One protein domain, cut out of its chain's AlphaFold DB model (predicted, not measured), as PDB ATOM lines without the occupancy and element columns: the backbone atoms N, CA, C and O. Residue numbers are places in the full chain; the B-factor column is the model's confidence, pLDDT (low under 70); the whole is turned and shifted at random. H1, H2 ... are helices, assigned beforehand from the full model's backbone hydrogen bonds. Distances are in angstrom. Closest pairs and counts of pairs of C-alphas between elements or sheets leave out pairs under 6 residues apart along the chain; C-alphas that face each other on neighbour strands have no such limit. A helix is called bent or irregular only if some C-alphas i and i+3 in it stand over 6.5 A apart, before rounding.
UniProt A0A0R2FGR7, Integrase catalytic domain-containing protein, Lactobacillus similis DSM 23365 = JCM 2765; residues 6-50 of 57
ATOM      1  N   GLU A   6      20.221  38.414  34.122       88.81
ATOM      2  CA  GLU A   6      20.341  39.399  35.196       88.81
ATOM      3  C   GLU A   6      19.685  40.751  34.855       88.81
ATOM      4  O   GLU A   6      19.300  41.494  35.755       88.81
ATOM      5  N   PHE A   7      19.499  41.048  33.565       85.44
ATOM      6  CA  PHE A   7      18.887  42.282  33.075       85.44
ATOM      7  C   PHE A   7      17.422  42.117  32.651       85.44
ATOM      8  O   PHE A   7      16.821  43.081  32.179       85.44
ATOM      9  N   SER A   8      16.806  40.943  32.833       85.44
ATOM     10  CA  SER A   8      15.423  40.702  32.387       85.44
ATOM     11  C   SER A   8      14.396  41.634  33.047       85.44
ATOM     12  O   SER A   8      13.357  41.920  32.459       85.44
ATOM     13  N   GLY A   9      14.692  42.139  34.251       86.62
ATOM     14  CA  GLY A   9      13.849  43.098  34.971       86.62
ATOM     15  C   GLY A   9      13.918  44.541  34.452       86.62
ATOM     16  O   GLY A   9      13.067  45.350  34.820       86.62
ATOM     17  N   LEU A  10      14.885  44.883  33.586       87.00
ATOM     18  CA  LEU A  10      15.034  46.251  33.068       87.00
ATOM     19  C   LEU A  10      13.815  46.706  32.266       87.00
ATOM     20  O   LEU A  10      13.450  47.872  32.343       87.00
ATOM     21  N   VAL A  11      13.135  45.791  31.573       85.62
ATOM     22  CA  VAL A  11      11.930  46.107  30.789       85.62
ATOM     23  C   VAL A  11      10.834  46.728  31.665       85.62
ATOM     24  O   VAL A  11      10.167  47.679  31.260       85.62
ATOM     25  N   SER A  12      10.666  46.235  32.896       87.44
ATOM     26  CA  SER A  12       9.705  46.804  33.849       87.44
ATOM     27  C   SER A  12      10.127  48.196  34.327       87.44
ATOM     28  O   SER A  12       9.282  49.077  34.482       87.44
ATOM     29  N   LEU A  13      11.431  48.416  34.512       87.44
ATOM     30  CA  LEU A  13      11.991  49.706  34.928       87.44
ATOM     31  C   LEU A  13      11.917  50.752  33.806       87.44
ATOM     32  O   LEU A  13      11.624  51.915  34.069       87.44
ATOM     33  N   GLU A  14      12.110  50.354  32.550       89.38
ATOM     34  CA  GLU A  14      11.931  51.225  31.381       89.38
ATOM     35  C   GLU A  14      10.518  51.795  31.317       89.38
ATOM     36  O   GLU A  14      10.348  52.997  31.121       89.38
ATOM     37  N   ALA A  15       9.512  50.946  31.544       87.19
ATOM     38  CA  ALA A  15       8.115  51.360  31.576       87.19
ATOM     39  C   ALA A  15       7.807  52.266  32.778       87.19
ATOM     40  O   ALA A  15       7.092  53.255  32.635       87.19
ATOM     41  N   GLN A  16       8.363  51.951  33.952       92.81
ATOM     42  CA  GLN A  16       8.132  52.716  35.178       92.81
ATOM     43  C   GLN A  16       8.757  54.116  35.131       92.81
ATOM     44  O   GLN A  16       8.143  55.080  35.585       92.81
ATOM     45  N   TYR A  17       9.976  54.228  34.600       91.12
ATOM     46  CA  TYR A  17      10.763  55.465  34.626       91.12
ATOM     47  C   TYR A  17      10.827  56.181  33.271       91.12
ATOM     48  O   TYR A  17      11.427  57.250  33.172       91.12
ATOM     49  N   GLY A  18      10.223  55.618  32.220       89.31
ATOM     50  CA  GLY A  18      10.227  56.195  30.871       89.31
ATOM     51  C   GLY A  18      11.612  56.230  30.219       89.31
ATOM     52  O   GLY A  18      11.871  57.068  29.351       89.31
ATOM     53  N   ILE A  19      12.525  55.355  30.646       89.44
ATOM     54  CA  ILE A  19      13.907  55.327  30.164       89.44
ATOM     55  C   ILE A  19      13.969  54.473  28.900       89.44
ATOM     56  O   ILE A  19      13.500  53.341  28.879       89.44
ATOM     57  N   LYS A  20      14.582  55.001  27.836       86.38
ATOM     58  CA  LYS A  20      14.868  54.217  26.630       86.38
ATOM     59  C   LYS A  20      16.172  53.453  26.812       86.38
ATOM     60  O   LYS A  20      17.236  54.066  26.889       86.38
ATOM     61  N   THR A  21      16.097  52.130  26.799       86.38
ATOM     62  CA  THR A  21      17.278  51.266  26.842       86.38
ATOM     63  C   THR A  21      17.556  50.679  25.473       86.38
ATOM     64  O   THR A  21      16.669  50.183  24.782       86.38
ATOM     65  N   TYR A  22      18.825  50.702  25.082       87.12
ATOM     66  CA  TYR A  22      19.293  50.014  23.890       87.12
ATOM     67  C   TYR A  22      19.852  48.635  24.256       87.12
ATOM     68  O   TYR A  22      20.746  48.516  25.104       87.12
ATOM     69  N   TYR A  23      19.357  47.597  23.585       87.38
ATOM     70  CA  TYR A  23      19.845  46.224  23.696       87.38
ATOM     71  C   TYR A  23      20.629  45.861  22.441       87.38
ATOM     72  O   TYR A  23      20.108  45.963  21.332       87.38
ATOM     73  N   CYS A  24      21.868  45.417  22.627       86.44
ATOM     74  CA  CYS A  24      22.746  45.046  21.525       86.44
ATOM     75  C   CYS A  24      22.188  43.835  20.773       86.44
ATOM     76  O   CYS A  24      21.464  42.996  21.333       86.44
ATOM     77  N   HIS A  25      22.521  43.732  19.495       85.06
ATOM     78  CA  HIS A  25      22.195  42.572  18.686       85.06
ATOM     79  C   HIS A  25      22.966  41.341  19.176       85.06
ATOM     80  O   HIS A  25      24.067  41.418  19.732       85.06
ATOM     81  N   THR A  26      22.340  40.176  19.025       81.69
ATOM     82  CA  THR A  26      22.951  38.908  19.424       81.69
ATOM     83  C   THR A  26      24.237  38.701  18.626       81.69
ATOM     84  O   THR A  26      24.249  38.922  17.421       81.69
ATOM     85  N   TYR A  27      25.309  38.276  19.300       79.31
ATOM     86  CA  TYR A  27      26.639  38.059  18.713       79.31
ATOM     87  C   TYR A  27      27.339  39.308  18.146       79.31
ATOM     88  O   TYR A  27      28.323  39.166  17.424       79.31
ATOM     89  N   THR A  28      26.919  40.519  18.534       84.94
ATOM     90  CA  THR A  28      27.565  41.772  18.101       84.94
ATOM     91  C   THR A  28      28.255  42.495  19.269       84.94
ATOM     92  O   THR A  28      27.778  43.524  19.749       84.94
ATOM     93  N   PRO A  29      29.407  41.999  19.764       77.06
ATOM     94  CA  PRO A  29      30.114  42.623  20.888       77.06
ATOM     95  C   PRO A  29      30.614  44.042  20.573       77.06
ATOM     96  O   PRO A  29      30.663  44.889  21.465       77.06
ATOM     97  N   ALA A  30      30.899  44.339  19.298       81.69
ATOM     98  CA  ALA A  30      31.395  45.638  18.842       81.69
ATOM     99  C   ALA A  30      30.459  46.817  19.177       81.69
ATOM    100  O   ALA A  30      30.931  47.934  19.389       81.69
ATOM    101  N   GLU A  31      29.152  46.575  19.321       86.50
ATOM    102  CA  GLU A  31      28.171  47.589  19.746       86.50
ATOM    103  C   GLU A  31      28.393  48.080  21.184       86.50
ATOM    104  O   GLU A  31      27.803  49.072  21.609       86.50
ATOM    105  N   ARG A  32      29.263  47.403  21.942       88.06
ATOM    106  CA  ARG A  32      29.648  47.753  23.314       88.06
ATOM    107  C   ARG A  32      31.137  48.055  23.451       88.06
ATOM    108  O   ARG A  32      31.659  47.998  24.565       88.06
ATOM    109  N   GLY A  33      31.825  48.416  22.365       87.25
ATOM    110  CA  GLY A  33      33.271  48.675  22.393       87.25
ATOM    111  C   GLY A  33      33.697  49.712  23.445       87.25
ATOM    112  O   GLY A  33      34.735  49.561  24.091       87.25
ATOM    113  N   SER A  34      32.862  50.726  23.702       90.31
ATOM    114  CA  SER A  34      33.095  51.701  24.777       90.31
ATOM    115  C   SER A  34      33.089  51.061  26.168       90.31
ATOM    116  O   SER A  34      33.957  51.378  26.981       90.31
ATOM    117  N   ASN A  35      32.171  50.125  26.431       89.75
ATOM    118  CA  ASN A  35      32.081  49.420  27.712       89.75
ATOM    119  C   ASN A  35      33.278  48.486  27.904       89.75
ATOM    120  O   ASN A  35      33.840  48.424  28.993       89.75
ATOM    121  N   GLU A  36      33.710  47.794  26.848       91.00
ATOM    122  CA  GLU A  36      34.899  46.936  26.899       91.00
ATOM    123  C   GLU A  36      36.166  47.749  27.183       91.00
ATOM    124  O   GLU A  36      36.962  47.391  28.056       91.00
ATOM    125  N   ARG A  37      36.332  48.893  26.504       93.75
ATOM    126  CA  ARG A  37      37.448  49.812  26.765       93.75
ATOM    127  C   ARG A  37      37.403  50.361  28.188       93.75
ATOM    128  O   ARG A  37      38.444  50.414  28.840       93.75
ATOM    129  N   PHE A  38      36.224  50.759  28.661       93.88
ATOM    130  CA  PHE A  38      36.047  51.253  30.021       93.88
ATOM    131  C   PHE A  38      36.408  50.180  31.051       93.88
ATOM    132  O   PHE A  38      37.242  50.431  31.916       93.88
ATOM    133  N   ASN A  39      35.885  48.962  30.902       91.81
ATOM    134  CA  ASN A  39      36.191  47.843  31.792       91.81
ATOM    135  C   ASN A  39      37.687  47.500  31.791       91.81
ATOM    136  O   ASN A  39      38.249  47.199  32.844       91.81
ATOM    137  N   ARG A  40      38.359  47.591  30.636       94.19
ATOM    138  CA  ARG A  40      39.815  47.415  30.551       94.19
ATOM    139  C   ARG A  40      40.560  48.486  31.345       94.19
ATOM    140  O   ARG A  40      41.456  48.150  32.112       94.19
ATOM    141  N   ASN A  41      40.192  49.756  31.173       96.00
ATOM    142  CA  ASN A  41      40.802  50.855  31.921       96.00
ATOM    143  C   ASN A  41      40.553  50.696  33.425       96.00
ATOM    144  O   ASN A  41      41.483  50.821  34.213       96.00
ATOM    145  N   LEU A  42      39.329  50.342  33.821       93.94
ATOM    146  CA  LEU A  42      38.988  50.082  35.216       93.94
ATOM    147  C   LEU A  42      39.885  48.988  35.808       93.94
ATOM    148  O   LEU A  42      40.416  49.168  36.894       93.94
ATOM    149  N   ARG A  43      40.114  47.888  35.076       95.06
ATOM    150  CA  ARG A  43      40.994  46.789  35.512       95.06
ATOM    151  C   ARG A  43      42.480  47.129  35.514       95.06
ATOM    152  O   ARG A  43      43.237  46.457  36.206       95.06
ATOM    153  N   TYR A  44      42.887  48.142  34.757       94.75
ATOM    154  CA  TYR A  44      44.243  48.674  34.813       94.75
ATOM    155  C   TYR A  44      44.484  49.441  36.121       94.75
ATOM    156  O   TYR A  44      45.513  49.240  36.757       94.75
ATOM    157  N   PHE A  45      43.526  50.272  36.547       94.00
ATOM    158  CA  PHE A  45      43.622  51.012  37.814       94.00
ATOM    159  C   PHE A  45      43.311  50.147  39.038       94.00
ATOM    160  O   PHE A  45      43.924  50.317  40.087       94.00
ATOM    161  N   TYR A  46      42.384  49.201  38.889       94.19
ATOM    162  CA  TYR A  46      41.901  48.321  39.948       94.19
ATOM    163  C   TYR A  46      41.990  46.863  39.486       94.19
ATOM    164  O   TYR A  46      41.020  46.303  38.945       94.19
ATOM    165  N   PRO A  47      43.164  46.233  39.665       93.88
ATOM    166  CA  PRO A  47      43.367  44.825  39.359       93.88
ATOM    167  C   PRO A  47      42.344  43.918  40.053       93.88
ATOM    168  O   PRO A  47      41.575  44.328  40.931       93.88
ATOM    169  N   LYS A  48      42.303  42.645  39.651       91.44
ATOM    170  CA  LYS A  48      41.476  41.652  40.355       91.44
ATOM    171  C   LYS A  48      41.825  41.648  41.850       91.44
ATOM    172  O   LYS A  48      42.950  41.965  42.207       91.44
ATOM    173  N   GLU A  49      40.836  41.328  42.685       91.50
ATOM    174  CA  GLU A  49      40.950  41.351  44.157       91.50
ATOM    175  C   GLU A  49      41.076  42.753  44.779       91.50
ATOM    176  O   GLU A  49      41.263  42.884  45.985       91.50
ATOM    177  N   THR A  50      40.890  43.817  43.991       91.44
ATOM    178  CA  THR A  50      40.681  45.154  44.555       91.44
ATOM    179  C   THR A  50      39.328  45.218  45.266       91.44
ATOM    180  O   THR A  50      38.282  45.036  44.638       91.44
TER     181      THR A  50
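AT A GLANCE: This is residues 6 to 50 of the 57 residues of the protein "Integrase catalytic domain-containing protein" of Lactobacillus similis DSM 23365 = JCM 2765 (UniProt A0A0R2FGR7). The model is an open V with a helix on each side and no packed core: the short helix H1 is at the far end of one arm, the long link of residues 18 to 28 runs from it toward the bottom of the V, and the longer, kinked helix H2 makes the other arm. The two helices are apart. The printed part has 45 residues with two named helices, H1 then H2 along the chain, and no named strand; its class is all helix. It is only just extended, close to loose, with a radius of gyration of the C-alphas of 14.4 A and spans of 36 by 24 by 16 A.

HOW THE PARTS SIT: Start at Glu 6 and go on to H1, residues 10 to 17; past it, 11 residues form a long link to H2, residues 29 to 45. Compare the C-alphas of these two helices and you will find H1 and H2 apart, with no C-alpha of the one within 8 A of the other. Residues 25 to 30 stand free, and so do residues 33 to 50, of which 33 to 45 belong to H2. H2 has a kink of 40 degrees near residue 36. In H1 every O i to N i+4 pair is within hydrogen-bond range; in H2 10 of 13 are.

IN THESE COORDINATES: Find C-alpha 10 at (15.034, 46.251, 33.068); from there H1 runs 10.3 A to C-alpha 17 at (10.763, 55.465, 34.626). Then look for C-alpha 29 at (30.114, 42.623, 20.888), where H2 begins; it measures 23.2 A from first to last C-alpha and ends at C-alpha 45, (43.622, 51.012, 37.814). H2 is irregular: C-alphas 31 and 34 are 8.2 A apart.

THE WHOLE: The two C-alphas farthest apart are those of Ala 15 and Pro 47, at 36.7 A. The printed part, residues 6 to 50, has no cut. The mean pLDDT of the printed part is 88.9, and no printed residue is under 70.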